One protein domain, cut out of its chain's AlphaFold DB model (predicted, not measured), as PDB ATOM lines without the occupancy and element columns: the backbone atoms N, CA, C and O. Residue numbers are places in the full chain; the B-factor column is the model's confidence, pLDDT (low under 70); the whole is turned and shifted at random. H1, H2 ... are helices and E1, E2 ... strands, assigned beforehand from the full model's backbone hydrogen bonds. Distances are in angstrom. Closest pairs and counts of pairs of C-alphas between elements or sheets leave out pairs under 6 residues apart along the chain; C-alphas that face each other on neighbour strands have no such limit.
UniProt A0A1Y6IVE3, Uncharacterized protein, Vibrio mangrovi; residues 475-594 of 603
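What this domain is: This is residues 475 to 594 of the 603 residues of an uncharacterized protein of Vibrio mangrovi (UniProt A0A1Y6IVE3). Look first for the long helix H2, with H1 and H6 both packed across it, and for the short helices H3, H4 and H5, which follow in file from the last residues of H2 back to the first residues of H6; H5 bridges H1 and H6. A small hairpin of two strands, E1 and E2, lies at one tip of the longest axis. The printed part has 120 residues, with elements in the order H1, E1, E2, H2, H3, H4, H5, H6: six named helices and two named strands, mostly helix, the strands antiparallel in one sheet, E1 - E2. It is compact, with a radius of gyration of the C-alphas of 14.9 A, yet elongated, spanning 49 by 28 by 22 A.

How they stand to each other: Start with H1, residues 475 to 488, which touches H2, residues 506 to 528, at a steep tilt of 39 degrees, opposite ways; their closest C-alphas, of Ala 475 and Ser 524, are 5.7 A apart. Between H1 and H2 along the chain, find the hairpin of E1, residues 491 to 494, and E2, residues 497 to 500, with N 499 and O 492 within hydrogen-bond range at 3.4 A; in space H1 and E2 are apart, and so are E1 and H2. H3, residues 532 to 539, only just touches H2, with 3 pairs of C-alphas within 8 A, the closest those of Val 525 and Pro 532 at 6.5 A. H4, residues 550 to 557, touches H3, closest at the C-alphas of Met 539 and Leu 551, 5.1 A. H5, residues 560 to 569, touches H1 with H1's residues 483 to 487 alone, at a shallow tilt of 23 degrees, the same way; the closest C-alphas, of Thr 487 and Asn 568, are 6.9 A apart. H6, residues 575 to 592, touches H2 at a steep tilt of 51 degrees, with the C-alphas of Ile 514 and Ala 585 closest at 4.8 A. H1 and H6 are apart. Every O i to N i+4 pair is within hydrogen-bond range in H2, H3, H4, H5 and H6, and 8 of 10 are in H1.

Where its parts are: Find C-alpha 475 at (185.151, 207.698, 250.330); from there H1 runs 20.4 A. H2 begins at C-alpha 506, (205.577, 208.211, 268.282), and runs 32.7 A. H6 runs 25.8 A to C-alpha 592 at (197.844, 218.940, 248.018).

The domain as a whole: The two C-alphas farthest apart, of Gly 495 and Thr 543, are 52.5 A apart. The printed part has no cut and no long link. The mean pLDDT of the printed part is 77.9; look for values under 70 at residues 488 to 504, 541 to 548 and 557 to 562.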
ATOM      1  N   ALA A 475     184.007 206.958 249.818       74.25
ATOM      2  CA  ALA A 475     185.151 207.698 250.330       74.25
ATOM      3  C   ALA A 475     185.406 207.533 251.836       74.25
ATOM      4  O   ALA A 475     186.542 207.318 252.255       74.25
ATOM      5  N   VAL A 476     184.356 207.622 252.654       79.06
ATOM      6  CA  VAL A 476     184.447 207.493 254.116       79.06
ATOM      7  C   VAL A 476     184.847 206.068 254.498       79.06
ATOM      8  O   VAL A 476     185.700 205.881 255.364       79.06
ATOM      9  N   ALA A 477     184.298 205.069 253.804       82.44
ATOM     10  CA  ALA A 477     184.671 203.670 253.998       82.44
ATOM     11  C   ALA A 477     186.153 203.422 253.667       82.44
ATOM     12  O   ALA A 477     186.865 202.824 254.469       82.44
ATOM     13  N   SER A 478     186.643 203.972 252.551       79.25
ATOM     14  CA  SER A 478     188.049 203.846 252.139       79.25
ATOM     15  C   SER A 478     189.030 204.435 253.166       79.25
ATOM     16  O   SER A 478     190.062 203.840 253.473       79.25
ATOM     17  N   VAL A 479     188.686 205.575 253.778       79.06
ATOM     18  CA  VAL A 479     189.504 206.190 254.841       79.06
ATOM     19  C   VAL A 479     189.531 205.324 256.106       79.06
ATOM     20  O   VAL A 479     190.593 205.155 256.711       79.06
ATOM     21  N   LEU A 480     188.392 204.743 256.493       83.81
ATOM     22  CA  LEU A 480     188.310 203.827 257.638       83.81
ATOM     23  C   LEU A 480     189.111 202.540 257.401       83.81
ATOM     24  O   LEU A 480     189.816 202.083 258.302       83.81
ATOM     25  N   ASP A 481     189.063 201.990 256.190       84.50
ATOM     26  CA  ASP A 481     189.865 200.825 255.805       84.50
ATOM     27  C   ASP A 481     191.364 201.170 255.732       84.50
ATOM     28  O   ASP A 481     192.226 200.368 256.105       84.50
ATOM     29  N   GLY A 482     191.701 202.404 255.351       78.50
ATOM     30  CA  GLY A 482     193.054 202.953 255.432       78.50
ATOM     31  C   GLY A 482     193.623 202.941 256.855       78.50
ATOM     32  O   GLY A 482     194.759 202.509 257.055       78.50
ATOM     33  N   LEU A 483     192.826 203.346 257.851       82.81
ATOM     34  CA  LEU A 483     193.225 203.301 259.266       82.81
ATOM     35  C   LEU A 483     193.480 201.866 259.746       82.81
ATOM     36  O   LEU A 483     194.486 201.615 260.406       82.81
ATOM     37  N   LYS A 484     192.596 200.929 259.381       84.56
ATOM     38  CA  LYS A 484     192.698 199.510 259.763       84.56
ATOM     39  C   LYS A 484     193.848 198.782 259.064       84.56
ATOM     40  O   LYS A 484     194.478 197.904 259.637       84.56
ATOM     41  N   SER A 485     194.146 199.132 257.815       84.06
ATOM     42  CA  SER A 485     195.249 198.503 257.073       84.06
ATOM     43  C   SER A 485     196.625 198.936 257.581       84.06
ATOM     44  O   SER A 485     197.566 198.144 257.543       84.06
ATOM     45  N   PHE A 486     196.757 200.167 258.086       82.88
ATOM     46  CA  PHE A 486     198.028 200.667 258.606       82.88
ATOM     47  C   PHE A 486     198.486 199.922 259.868       82.88
ATOM     48  O   PHE A 486     199.681 199.665 260.022       82.88
ATOM     49  N   THR A 487     197.554 199.539 260.748       70.62
ATOM     50  CA  THR A 487     197.867 198.745 261.947       70.62
ATOM     51  C   THR A 487     198.339 197.339 261.573       70.62
ATOM     52  O   THR A 487     199.363 196.893 262.088       70.62
ATOM     53  N   GLY A 488     197.692 196.694 260.596       68.56
ATOM     54  CA  GLY A 488     198.081 195.360 260.113       68.56
ATOM     55  C   GLY A 488     199.422 195.307 259.366       68.56
ATOM     56  O   GLY A 488     200.141 194.318 259.456       68.56
ATOM     57  N   GLN A 489     199.825 196.371 258.659       58.94
ATOM     58  CA  GLN A 489     201.083 196.377 257.886       58.94
ATOM     59  C   GLN A 489     202.367 196.425 258.731       58.94
ATOM     60  O   GLN A 489     203.460 196.210 258.200       58.94
ATOM     61  N   LYS A 490     202.276 196.740 260.026       61.34
ATOM     62  CA  LYS A 490     203.444 196.858 260.917       61.34
ATOM     63  C   LYS A 490     203.781 195.558 261.655       61.34
ATOM     64  O   LYS A 490     204.826 195.507 262.314       61.34
ATOM     65  N   GLU A 491     202.970 194.515 261.492       54.41
ATOM     66  CA  GLU A 491     203.286 193.163 261.945       54.41
ATOM     67  C   GLU A 491     204.260 192.493 260.962       54.41
ATOM     68  O   GLU A 491     203.912 192.148 259.834       54.41
ATOM     69  N   TYR A 492     205.513 192.306 261.384       44.00
ATOM     70  CA  TYR A 492     206.473 191.461 260.671       44.00
ATOM     71  C   TYR A 492     206.662 190.149 261.438       44.00
ATOM     72  O   TYR A 492     206.978 190.151 262.628       44.00
ATOM     73  N   VAL A 493     206.533 189.020 260.735       39.81
ATOM     74  CA  VAL A 493     206.911 187.696 261.248       39.81
ATOM     75  C   VAL A 493     208.362 187.425 260.852       39.81
ATOM     76  O   VAL A 493     208.644 186.992 259.735       39.81
ATOM     77  N   LEU A 494     209.300 187.666 261.770       34.41
ATOM     78  CA  LEU A 494     210.652 187.110 261.680       34.41
ATOM     79  C   LEU A 494     210.736 185.911 262.633       34.41
ATOM     80  O   LEU A 494     210.792 186.072 263.846       34.41
ATOM     81  N   GLY A 495     210.737 184.693 262.087       37.66
ATOM     82  CA  GLY A 495     211.044 183.482 262.860       37.66
ATOM     83  C   GLY A 495     209.970 183.018 263.853       37.66
ATOM     84  O   GLY A 495     210.315 182.446 264.879       37.66
ATOM     85  N   GLY A 496     208.681 183.237 263.570       47.19
ATOM     86  CA  GLY A 496     207.587 182.697 264.395       47.19
ATOM     87  C   GLY A 496     207.294 183.469 265.686       47.19
ATOM     88  O   GLY A 496     206.435 183.045 266.451       47.19
ATOM     89  N   GLN A 497     207.946 184.613 265.912       38.81
ATOM     90  CA  GLN A 497     207.504 185.596 266.900       38.81
ATOM     91  C   GLN A 497     207.004 186.855 266.192       38.81
ATOM     92  O   GLN A 497     207.684 187.411 265.328       38.81
ATOM     93  N   LEU A 498     205.791 187.280 266.555       41.12
ATOM     94  CA  LEU A 498     205.242 188.581 266.188       41.12
ATOM     95  C   LEU A 498     206.126 189.646 266.835       41.12
ATOM     96  O   LEU A 498     206.118 189.800 268.057       41.12
ATOM     97  N   GLN A 499     206.925 190.350 266.036       44.06
ATOM     98  CA  GLN A 499     207.771 191.421 266.545       44.06
ATOM     99  C   GLN A 499     207.412 192.718 265.831       44.06
ATOM    100  O   GLN A 499     207.786 192.962 264.684       44.06
ATOM    101  N   MET A 500     206.651 193.550 266.542       49.94
ATOM    102  CA  MET A 500     206.362 194.921 266.145       49.94
ATOM    103  C   MET A 500     207.684 195.644 265.910       49.94
ATOM    104  O   MET A 500     208.561 195.664 266.780       49.94
ATOM    105  N   ARG A 501     207.846 196.244 264.726       54.97
ATOM    106  CA  ARG A 501     208.989 197.119 264.454       54.97
ATOM    107  C   ARG A 501     208.962 198.222 265.518       54.97
ATOM    108  O   ARG A 501     207.950 198.925 265.574       54.97
ATOM    109  N   PRO A 502     210.005 198.404 266.351       51.06
ATOM    110  CA  PRO A 502     210.011 199.481 267.326       51.06
ATOM    111  C   PRO A 502     209.914 200.786 266.543       51.06
ATOM    112  O   PRO A 502     210.844 201.170 265.833       51.06
ATOM    113  N   ALA A 503     208.758 201.442 266.587       55.78
ATOM    114  CA  ALA A 503     208.665 202.807 266.120       55.78
ATOM    115  C   ALA A 503     209.475 203.622 267.129       55.78
ATOM    116  O   ALA A 503     208.975 203.965 268.194       55.78
ATOM    117  N   GLU A 504     210.743 203.897 266.814       61.78
ATOM    118  CA  GLU A 504     211.668 204.621 267.701       61.78
ATOM    119  C   GLU A 504     211.155 206.030 268.070       61.78
ATOM    120  O   GLU A 504     211.733 206.701 268.920       61.78
ATOM    121  N   ASN A 505     210.054 206.494 267.461       87.06
ATOM    122  CA  ASN A 505     209.391 207.735 267.821       87.06
ATOM    123  C   ASN A 505     207.891 207.720 267.459       87.06
ATOM    124  O   ASN A 505     207.528 207.558 266.289       87.06
ATOM    125  N   LYS A 506     207.026 207.989 268.445       90.94
ATOM    126  CA  LYS A 506     205.577 208.211 268.282       90.94
ATOM    127  C   LYS A 506     205.256 209.241 267.191       90.94
ATOM    128  O   LYS A 506     204.301 209.076 266.438       90.94
ATOM    129  N   GLU A 507     206.086 210.271 267.050       92.25
ATOM    130  CA  GLU A 507     205.916 211.309 266.030       92.25
ATOM    131  C   GLU A 507     206.204 210.809 264.608       92.25
ATOM    132  O   GLU A 507     205.552 211.248 263.660       92.25
ATOM    133  N   ASN A 508     207.125 209.854 264.432       92.50
ATOM    134  CA  ASN A 508     207.353 209.241 263.120       92.50
ATOM    135  C   ASN A 508     206.159 208.383 262.709       92.50
ATOM    136  O   ASN A 508     205.729 208.447 261.561       92.50
ATOM    137  N   LEU A 509     205.578 207.647 263.658       92.12
ATOM    138  CA  LEU A 509     204.383 206.855 263.397       92.12
ATOM    139  C   LEU A 509     203.196 207.741 262.998       92.12
ATOM    140  O   LEU A 509     202.520 207.444 262.017       92.12
ATOM    141  N   LYS A 510     202.983 208.862 263.701       94.50
ATOM    142  CA  LYS A 510     201.964 209.848 263.312       94.50
ATOM    143  C   LYS A 510     202.185 210.347 261.886       94.50
ATOM    144  O   LYS A 510     201.236 210.399 261.118       94.50
ATOM    145  N   ARG A 511     203.425 210.689 261.514       94.50
ATOM    146  CA  ARG A 511     203.760 211.167 260.158       94.50
ATOM    147  C   ARG A 511     203.495 210.118 259.082       94.50
ATOM    148  O   ARG A 511     202.943 210.463 258.042       94.50
ATOM    149  N   GLU A 512     203.868 208.867 259.328       94.56
ATOM    150  CA  GLU A 512     203.604 207.764 258.399       94.56
ATOM    151  C   GLU A 512     202.103 207.490 258.258       94.56
ATOM    152  O   GLU A 512     201.619 207.342 257.138       94.56
ATOM    153  N   LEU A 513     201.351 207.504 259.364       93.62
ATOM    154  CA  LEU A 513     199.899 207.326 259.336       93.62
ATOM    155  C   LEU A 513     199.202 208.484 258.604       93.62
ATOM    156  O   LEU A 513     198.301 208.251 257.804       93.62
ATOM    157  N   ILE A 514     199.655 209.726 258.816       95.62
ATOM    158  CA  ILE A 514     199.188 210.899 258.063       95.62
ATOM    159  C   ILE A 514     199.432 210.697 256.563       95.62
ATOM    160  O   ILE A 514     198.517 210.907 255.773       95.62
ATOM    161  N   ALA A 515     200.638 210.282 256.164       94.06
ATOM    162  CA  ALA A 515     200.969 210.062 254.758       94.06
ATOM    163  C   ALA A 515     200.094 208.969 254.126       94.06
ATOM    164  O   ALA A 515     199.507 209.199 253.071       94.06
ATOM    165  N   HIS A 516     199.931 207.834 254.812       95.31
ATOM    166  CA  HIS A 516     199.088 206.728 254.347       95.31
ATOM    167  C   HIS A 516     197.630 207.152 254.164       95.31
ATOM    168  O   HIS A 516     197.020 206.858 253.141       95.31
ATOM    169  N   LEU A 517     197.075 207.900 255.122       93.75
ATOM    170  CA  LEU A 517     195.710 208.421 255.022       93.75
ATOM    171  C   LEU A 517     195.535 209.395 253.861       93.75
ATOM    172  O   LEU A 517     194.523 209.336 253.166       93.75
ATOM    173  N   VAL A 518     196.506 210.282 253.641       95.00
ATOM    174  CA  VAL A 518     196.476 211.212 252.506       95.00
ATOM    175  C   VAL A 518     196.474 210.449 251.187       95.00
ATOM    176  O   VAL A 518     195.648 210.743 250.325       95.00
ATOM    177  N   ASP A 519     197.322 209.434 251.054       93.50
ATOM    178  CA  ASP A 519     197.393 208.628 249.837       93.50
ATOM    179  C   ASP A 519     196.094 207.825 249.611       93.50
ATOM    180  O   ASP A 519     195.614 207.730 248.481       93.50
ATOM    181  N   GLN A 520     195.458 207.314 250.674       92.94
ATOM    182  CA  GLN A 520     194.142 206.660 250.587       92.94
ATOM    183  C   GLN A 520     193.035 207.631 250.160       92.94
ATOM    184  O   GLN A 520     192.223 207.297 249.295       92.94
ATOM    185  N   MET A 521     193.024 208.850 250.705       92.69
ATOM    186  CA  MET A 521     192.080 209.896 250.299       92.69
ATOM    187  C   MET A 521     192.266 210.277 248.825       92.69
ATOM    188  O   MET A 521     191.288 210.344 248.079       92.69
ATOM    189  N   GLU A 522     193.508 210.454 248.367       92.69
ATOM    190  CA  GLU A 522     193.811 210.724 246.956       92.69
ATOM    191  C   GLU A 522     193.384 209.573 246.038       92.69
ATOM    192  O   GLU A 522     192.785 209.807 244.985       92.69
ATOM    193  N   ASN A 523     193.668 208.331 246.429       92.25
ATOM    194  CA  ASN A 523     193.276 207.153 245.660       92.25
ATOM    195  C   ASN A 523     191.758 206.990 245.615       92.25
ATOM    196  O   ASN A 523     191.217 206.646 244.568       92.25
ATOM    197  N   SER A 524     191.055 207.293 246.706       91.94
ATOM    198  CA  SER A 524     189.595 207.255 246.730       91.94
ATOM    199  C   SER A 524     188.981 208.271 245.768       91.94
ATOM    200  O   SER A 524     188.064 207.916 245.029       91.94
ATOM    201  N   VAL A 525     189.512 209.499 245.718       93.56
ATOM    202  CA  VAL A 525     189.077 210.517 244.746       93.56
ATOM    203  C   VAL A 525     189.309 210.032 243.314       93.56
ATOM    204  O   VAL A 525     188.389 210.073 242.497       93.56
ATOM    205  N   LYS A 526     190.503 209.499 243.017       91.62
ATOM    206  CA  LYS A 526     190.851 208.979 241.681       91.62
ATOM    207  C   LYS A 526     189.963 207.806 241.258       91.62
ATOM    208  O   LYS A 526     189.510 207.766 240.120       91.62
ATOM    209  N   ASN A 527     189.706 206.869 242.166       92.44
ATOM    210  CA  ASN A 527     189.013 205.620 241.854       92.44
ATOM    211  C   ASN A 527     187.490 205.762 241.802       92.44
ATOM    212  O   ASN A 527     186.825 204.900 241.232       92.44
ATOM    213  N   HIS A 528     186.916 206.782 242.440       92.25
ATOM    214  CA  HIS A 528     185.459 206.942 242.523       92.25
ATOM    215  C   HIS A 528     184.939 208.129 241.711       92.25
ATOM    216  O   HIS A 528     183.751 208.427 241.767       92.25
ATOM    217  N   GLY A 529     185.812 208.795 240.945       91.75
ATOM    218  CA  GLY A 529     185.429 209.897 240.058       91.75
ATOM    219  C   GLY A 529     184.860 211.118 240.787       91.75
ATOM    220  O   GLY A 529     184.217 211.952 240.158       91.75
ATOM    221  N   GLY A 530     185.069 211.216 242.103       90.56
ATOM    222  CA  GLY A 530     184.623 212.347 242.909       90.56
ATOM    223  C   GLY A 530     185.555 213.541 242.750       90.56
ATOM    224  O   GLY A 530     186.738 213.388 242.443       90.56
ATOM    225  N   THR A 531     185.046 214.744 242.990       93.38
ATOM    226  CA  THR A 531     185.913 215.914 243.134       93.38
ATOM    227  C   THR A 531     186.521 215.947 244.542       93.38
ATOM    228  O   THR A 531     185.952 215.395 245.490       93.38
ATOM    229  N   PRO A 532     187.665 216.617 244.745       89.19
ATOM    230  CA  PRO A 532     188.233 216.797 246.083       89.19
ATOM    231  C   PRO A 532     187.269 217.517 247.040       89.19
ATOM    232  O   PRO A 532     187.300 217.272 248.246       89.19
ATOM    233  N   GLN A 533     186.377 218.357 246.502       89.31
ATOM    234  CA  GLN A 533     185.295 219.002 247.243       89.31
ATOM    235  C   GLN A 533     184.225 218.005 247.704       89.31
ATOM    236  O   GLN A 533     183.675 218.183 248.788       89.31
ATOM    237  N   ASP A 534     183.939 216.954 246.933       86.94
ATOM    238  CA  ASP A 534     182.991 215.909 247.341       86.94
ATOM    239  C   ASP A 534     183.552 215.088 248.502       86.94
ATOM    240  O   ASP A 534     182.832 214.798 249.455       86.94
ATOM    241  N   LEU A 535     184.859 214.795 248.476       86.12
ATOM    242  CA  LEU A 535     185.549 214.167 249.605       86.12
ATOM    243  C   LEU A 535     185.546 215.086 250.834       86.12
ATOM    244  O   LEU A 535     185.271 214.635 251.943       86.12
ATOM    245  N   GLN A 536     185.809 216.381 250.642       86.44
ATOM    246  CA  GLN A 536     185.778 217.365 251.723       86.44
ATOM    247  C   GLN A 536     184.387 217.457 252.360       86.44
ATOM    248  O   GLN A 536     184.291 217.410 253.582       86.44
ATOM    249  N   LYS A 537     183.321 217.523 251.552       84.62
ATOM    250  CA  LYS A 537     181.924 217.537 252.020       84.62
ATOM    251  C   LYS A 537     181.529 216.233 252.711       84.62
ATOM    252  O   LYS A 537     180.831 216.262 253.719       84.62
ATOM    253  N   ALA A 538     181.970 215.093 252.178       79.12
ATOM    254  CA  ALA A 538     181.690 213.784 252.761       79.12
ATOM    255  C   ALA A 538     182.409 213.588 254.101       79.12
ATOM    256  O   ALA A 538     181.870 212.949 255.004       79.12
ATOM    257  N   MET A 539     183.614 214.144 254.240       77.38
ATOM    258  CA  MET A 539     184.361 214.072 255.487       77.38
ATOM    259  C   MET A 539     183.933 215.143 256.495       77.38
ATOM    260  O   MET A 539     183.985 214.860 257.686       77.38
ATOM    261  N   PHE A 540     183.484 216.327 256.057       75.00
ATOM    262  CA  PHE A 540     183.148 217.465 256.920       75.00
ATOM    263  C   PHE A 540     181.971 218.295 256.365       75.00
ATOM    264  O   PHE A 540     182.004 218.756 255.225       75.00
ATOM    265  N   PHE A 541     180.940 218.535 257.188       52.75
ATOM    266  CA  PHE A 541     179.851 219.468 256.864       52.75
ATOM    267  C   PHE A 541     180.389 220.903 256.724       52.75
ATOM    268  O   PHE A 541     181.267 221.323 257.473       52.75
ATOM    269  N   GLN A 542     179.809 221.685 255.804       46.88
ATOM    270  CA  GLN A 542     180.091 223.122 255.660       46.88
ATOM    271  C   GLN A 542     179.578 223.978 256.835       46.88
ATOM    272  O   GLN A 542     179.899 225.158 256.892       46.88
ATOM    273  N   THR A 543     178.821 223.420 257.783       35.44
ATOM    274  CA  THR A 543     178.171 224.186 258.854       35.44
ATOM    275  C   THR A 543     178.580 223.678 260.240       35.44
ATOM    276  O   THR A 543     177.965 222.760 260.771       35.44
ATOM    277  N   GLY A 544     179.607 224.304 260.823       46.03
ATOM    278  CA  GLY A 544     179.820 224.376 262.276       46.03
ATOM    279  C   GLY A 544     180.560 223.209 262.949       46.03
ATOM    280  O   GLY A 544     179.936 222.335 263.537       46.03
ATOM    281  N   GLY A 545     181.897 223.273 262.973       51.78
ATOM    282  CA  GLY A 545     182.747 222.542 263.928       51.78
ATOM    283  C   GLY A 545     183.131 221.100 263.554       51.78
ATOM    284  O   GLY A 545     182.338 220.318 263.039       51.78
ATOM    285  N   TYR A 546     184.379 220.721 263.862       54.78
ATOM    286  CA  TYR A 546     184.933 219.379 263.597       54.78
ATOM    287  C   TYR A 546     184.152 218.241 264.284       54.78
ATOM    288  O   TYR A 546     184.099 217.131 263.749       54.78
ATOM    289  N   GLU A 547     183.534 218.513 265.439       60.53
ATOM    290  CA  GLU A 547     182.753 217.527 266.202       60.53
ATOM    291  C   GLU A 547     181.402 217.182 265.548       60.53
ATOM    292  O   GLU A 547     180.847 216.128 265.834       60.53
ATOM    293  N   GLY A 548     180.909 218.003 264.610       63.00
ATOM    294  CA  GLY A 548     179.676 217.744 263.851       63.00
ATOM    295  C   GLY A 548     179.890 217.051 262.502       63.00
ATOM    296  O   GLY A 548     178.954 216.908 261.715       63.00
ATOM    297  N   SER A 549     181.121 216.658 262.176       75.62
ATOM    298  CA  SER A 549     181.413 216.089 260.861       75.62
ATOM    299  C   SER A 549     180.894 214.652 260.719       75.62
ATOM    300  O   SER A 549     181.020 213.883 261.667       75.62
ATOM    301  N   PRO A 550     180.359 214.232 259.553       71.19
ATOM    302  CA  PRO A 550     179.811 212.883 259.379       71.19
ATOM    303  C   PRO A 550     180.860 211.796 259.599       71.19
ATOM    304  O   PRO A 550     180.543 210.732 260.113       71.19
ATOM    305  N   LEU A 551     182.121 212.074 259.249       73.50
ATOM    306  CA  LEU A 551     183.236 211.169 259.500       73.50
ATOM    307  C   LEU A 551     183.519 211.041 261.001       73.50
ATOM    308  O   LEU A 551     183.610 209.920 261.490       73.50
ATOM    309  N   PHE A 552     183.636 212.148 261.748       72.00
ATOM    310  CA  PHE A 552     183.849 212.054 263.198       72.00
ATOM    311  C   PHE A 552     182.624 211.505 263.923       72.00
ATOM    312  O   PHE A 552     182.797 210.690 264.820       72.00
ATOM    313  N   GLY A 553     181.416 211.874 263.501       73.69
ATOM    314  CA  GLY A 553     180.162 211.321 263.999       73.69
ATOM    315  C   GLY A 553     180.086 209.815 263.769       73.69
ATOM    316  O   GLY A 553     179.874 209.076 264.719       73.69
ATOM    317  N   ALA A 554     180.377 209.329 262.559       70.19
ATOM    318  CA  ALA A 554     180.411 207.895 262.259       70.19
ATOM    319  C   ALA A 554     181.539 207.158 263.001       70.19
ATOM    320  O   ALA A 554     181.397 205.982 263.341       70.19
ATOM    321  N   ILE A 555     182.663 207.829 263.259       71.06
ATOM    322  CA  ILE A 555     183.776 207.289 264.042       71.06
ATOM    323  C   ILE A 555     183.419 207.235 265.541       71.06
ATOM    324  O   ILE A 555     183.737 206.245 266.201       71.06
ATOM    325  N   GLU A 556     182.738 208.243 266.092       72.31
ATOM    326  CA  GLU A 556     182.360 208.309 267.510       72.31
ATOM    327  C   GLU A 556     181.099 207.503 267.852       72.31
ATOM    328  O   GLU A 556     181.116 206.780 268.847       72.31
ATOM    329  N   GLN A 557     180.039 207.570 267.040       65.50
ATOM    330  CA  GLN A 557     178.758 206.903 267.309       65.50
ATOM    331  C   GLN A 557     178.830 205.380 267.155       65.50
ATOM    332  O   GLN A 557     178.190 204.662 267.916       65.50
ATOM    333  N   ASN A 558     179.655 204.865 266.239       57.50
ATOM    334  CA  ASN A 558     179.753 203.420 266.001       57.50
ATOM    335  C   ASN A 558     180.743 202.697 266.931       57.50
ATOM    336  O   ASN A 558     181.130 201.566 266.649       57.50
ATOM    337  N   GLY A 559     181.263 203.350 267.978       61.72
ATOM    338  CA  GLY A 559     182.327 202.776 268.819       61.72
ATOM    339  C   GLY A 559     183.665 202.565 268.088       61.72
ATOM    340  O   GLY A 559     184.659 202.189 268.709       61.72
ATOM    341  N   ASN A 560     183.734 202.879 266.790       69.56
ATOM    342  CA  ASN A 560     184.906 202.698 265.942       69.56
ATOM    343  C   ASN A 560     186.102 203.515 266.425       69.56
ATOM    344  O   ASN A 560     187.224 203.061 266.268       69.56
ATOM    345  N   LEU A 561     185.908 204.682 267.046       69.06
ATOM    346  CA  LEU A 561     187.021 205.442 267.616       69.06
ATOM    347  C   LEU A 561     187.617 204.754 268.842       69.06
ATOM    348  O   LEU A 561     188.817 204.875 269.058       69.06
ATOM    349  N   GLN A 562     186.800 204.063 269.647       65.94
ATOM    350  CA  GLN A 562     187.311 203.256 270.754       65.94
ATOM    351  C   GLN A 562     188.011 202.009 270.221       65.94
ATOM    352  O   GLN A 562     189.114 201.731 270.667       65.94
ATOM    353  N   HIS A 563     187.436 201.338 269.219       71.31
ATOM    354  CA  HIS A 563     188.052 200.176 268.574       71.31
ATOM    355  C   HIS A 563     189.382 200.525 267.894       71.31
ATOM    356  O   HIS A 563     190.406 199.898 268.143       71.31
ATOM    357  N   LEU A 564     189.400 201.597 267.100       70.25
ATOM    358  CA  LEU A 564     190.607 202.127 266.474       70.25
ATOM    359  C   LEU A 564     191.596 202.605 267.531       70.25
ATOM    360  O   LEU A 564     192.788 202.382 267.368       70.25
ATOM    361  N   ALA A 565     191.150 203.248 268.613       71.75
ATOM    362  CA  ALA A 565     192.051 203.616 269.699       71.75
ATOM    363  C   ALA A 565     192.641 202.376 270.383       71.75
ATOM    364  O   ALA A 565     193.837 202.388 270.621       71.75
ATOM    365  N   SER A 566     191.869 201.308 270.618       75.25
ATOM    366  CA  SER A 566     192.377 200.060 271.207       75.25
ATOM    367  C   SER A 566     193.331 199.311 270.272       75.25
ATOM    368  O   SER A 566     194.377 198.842 270.709       75.25
ATOM    369  N   GLU A 567     193.044 199.268 268.967       78.31
ATOM    370  CA  GLU A 567     193.952 198.685 267.967       78.31
ATOM    371  C   GLU A 567     195.243 199.506 267.835       78.31
ATOM    372  O   GLU A 567     196.325 198.957 267.633       78.31
ATOM    373  N   ASN A 568     195.154 200.830 267.990       73.31
ATOM    374  CA  ASN A 568     196.304 201.734 267.959       73.31
ATOM    375  C   ASN A 568     196.961 201.945 269.339       73.31
ATOM    376  O   ASN A 568     198.015 202.583 269.425       73.31
ATOM    377  N   GLU A 569     196.407 201.386 270.415       79.81
ATOM    378  CA  GLU A 569     197.017 201.397 271.747       79.81
ATOM    379  C   GLU A 569     198.261 200.502 271.757       79.81
ATOM    380  O   GLU A 569     199.285 200.872 272.332       79.81
ATOM    381  N   ALA A 570     198.239 199.423 270.962       78.88
ATOM    382  CA  ALA A 570     199.417 198.622 270.621       78.88
ATOM    383  C   ALA A 570     200.540 199.448 269.957       78.88
ATOM    384  O   ALA A 570     201.710 199.065 269.987       78.88
ATOM    385  N   LEU A 571     200.195 200.603 269.381       83.56
ATOM    386  CA  LEU A 571     201.112 201.560 268.768       83.56
ATOM    387  C   LEU A 571     201.390 202.797 269.653       83.56
ATOM    388  O   LEU A 571     202.113 203.707 269.236       83.56
ATOM    389  N   GLY A 572     200.831 202.860 270.867       91.81
ATOM    390  CA  GLY A 572     201.007 203.976 271.806       91.81
ATOM    391  C   GLY A 572     200.320 205.286 271.387       91.81
ATOM    392  O   GLY A 572     200.703 206.373 271.855       91.81
ATOM    393  N   LEU A 573     199.331 205.218 270.490       92.06
ATOM    394  CA  LEU A 573     198.541 206.373 270.063       92.06
ATOM    395  C   LEU A 573     197.275 206.482 270.919       92.06
ATOM    396  O   LEU A 573     196.447 205.582 270.956       92.06
ATOM    397  N   SER A 574     197.102 207.620 271.586       93.75
ATOM    398  CA  SER A 574     195.868 207.926 272.307       93.75
ATOM    399  C   SER A 574     194.740 208.296 271.339       93.75
ATOM    400  O   SER A 574     194.980 208.713 270.203       93.75
ATOM    401  N   LYS A 575     193.494 208.277 271.825       90.44
ATOM    402  CA  LYS A 575     192.327 208.824 271.108       90.44
ATOM    403  C   LYS A 575     192.599 210.232 270.554       90.44
ATOM    404  O   LYS A 575     192.258 210.527 269.412       90.44
ATOM    405  N   ASN A 576     193.263 211.087 271.333       91.81
ATOM    406  CA  ASN A 576     193.622 212.442 270.913       91.81
ATOM    407  C   ASN A 576     194.683 212.458 269.806       91.81
ATOM    408  O   ASN A 576     194.603 213.304 268.917       91.81
ATOM    409  N   ASP A 577     195.631 211.517 269.816       93.31
ATOM    410  CA  ASP A 577     196.613 211.375 268.739       93.31
ATOM    411  C   ASP A 577     195.934 210.969 267.427       93.31
ATOM    412  O   ASP A 577     196.226 211.560 266.392       93.31
ATOM    413  N   VAL A 578     194.972 210.041 267.468       90.44
ATOM    414  CA  VAL A 578     194.180 209.651 266.286       90.44
ATOM    415  C   VAL A 578     193.375 210.844 265.756       90.44
ATOM    416  O   VAL A 578     193.426 211.139 264.560       90.44
ATOM    417  N   LYS A 579     192.714 211.616 266.636       91.50
ATOM    418  CA  LYS A 579     192.017 212.858 266.241       91.50
ATOM    419  C   LYS A 579     192.969 213.885 265.608       91.50
ATOM    420  O   LYS A 579     192.581 214.595 264.681       91.50
ATOM    421  N   GLN A 580     194.198 214.010 266.115       92.62
ATOM    422  CA  GLN A 580     195.210 214.904 265.543       92.62
ATOM    423  C   GLN A 580     195.714 214.409 264.187       92.62
ATOM    424  O   GLN A 580     195.857 215.217 263.274       92.62
ATOM    425  N   VAL A 581     195.933 213.104 264.032       93.69
ATOM    426  CA  VAL A 581     196.367 212.502 262.766       93.69
ATOM    427  C   VAL A 581     195.307 212.679 261.684       93.69
ATOM    428  O   VAL A 581     195.651 213.111 260.589       93.69
ATOM    429  N   ILE A 582     194.027 212.454 261.989       92.12
ATOM    430  CA  ILE A 582     192.931 212.683 261.032       92.12
ATOM    431  C   ILE A 582     192.873 214.162 260.618       92.12
ATOM    432  O   ILE A 582     192.799 214.469 259.428       92.12
ATOM    433  N   ARG A 583     192.984 215.095 261.578       92.62
ATOM    434  CA  ARG A 583     193.037 216.541 261.284       92.62
ATOM    435  C   ARG A 583     194.237 216.918 260.415       92.62
ATOM    436  O   ARG A 583     194.089 217.678 259.459       92.62
ATOM    437  N   ALA A 584     195.412 216.379 260.724       94.12
ATOM    438  CA  ALA A 584     196.630 216.636 259.968       94.12
ATOM    439  C   ALA A 584     196.559 216.043 258.552       94.12
ATOM    440  O   ALA A 584     196.916 216.727 257.595       94.12
ATOM    441  N   ALA A 585     196.035 214.823 258.400       93.12
ATOM    442  CA  ALA A 585     195.817 214.189 257.105       93.12
ATOM    443  C   ALA A 585     194.855 215.008 256.240       93.12
ATOM    444  O   ALA A 585     195.160 215.278 255.080       93.12
ATOM    445  N   HIS A 586     193.747 215.486 256.809       91.06
ATOM    446  CA  HIS A 586     192.825 216.371 256.102       91.06
ATOM    447  C   HIS A 586     193.521 217.656 255.627       91.06
ATOM    448  O   HIS A 586     193.458 217.995 254.448       91.06
ATOM    449  N   PHE A 587     194.256 218.334 256.511       93.19
ATOM    450  CA  PHE A 587     194.976 219.557 256.154       93.19
ATOM    451  C   PHE A 587     196.012 219.332 255.040       93.19
ATOM    452  O   PHE A 587     196.120 220.138 254.108       93.19
ATOM    453  N   SER A 588     196.768 218.234 255.120       94.25
ATOM    454  CA  SER A 588     197.728 217.839 254.087       94.25
ATOM    455  C   SER A 588     197.037 217.531 252.760       94.25
ATOM    456  O   SER A 588     197.503 217.998 251.722       94.25
ATOM    457  N   PHE A 589     195.908 216.825 252.790       94.50
ATOM    458  CA  PHE A 589     195.114 216.512 251.607       94.50
ATOM    459  C   PHE A 589     194.544 217.772 250.942       94.50
ATOM    460  O   PHE A 589     194.770 217.987 249.751       94.50
ATOM    461  N   SER A 590     193.893 218.666 251.699       92.50
ATOM    462  CA  SER A 590     193.367 219.931 251.159       92.50
ATOM    463  C   SER A 590     194.467 220.801 250.552       92.50
ATOM    464  O   SER A 590     194.260 221.411 249.504       92.50
ATOM    465  N   SER A 591     195.650 220.826 251.179       93.56
ATOM    466  CA  SER A 591     196.809 221.567 250.670       93.56
ATOM    467  C   SER A 591     197.354 220.965 249.369       93.56
ATOM    468  O   SER A 591     197.697 221.714 248.459       93.56
ATOM    469  N   ARG A 592     197.407 219.628 249.250       94.25
ATOM    470  CA  ARG A 592     197.844 218.940 248.018       94.25
ATOM    471  C   ARG A 592     196.860 219.120 246.866       94.25
ATOM    472  O   ARG A 592     197.289 219.305 245.733       94.25
ATOM    473  N   MET A 593     195.562 219.109 247.156       93.25
ATOM    474  CA  MET A 593     194.507 219.231 246.144       93.25
ATOM    475  C   MET A 593     194.146 220.687 245.807       93.25
ATOM    476  O   MET A 593     193.191 220.922 245.070       93.25
ATOM    477  N   ASN A 594     194.897 221.664 246.334       94.19
ATOM    478  CA  ASN A 594     194.672 223.101 246.147       94.19
ATOM    479  C   ASN A 594     193.219 223.528 246.436       94.19
ATOM    480  O   ASN A 594     192.636 224.354 245.733       94.19
TER     481      ASN A 594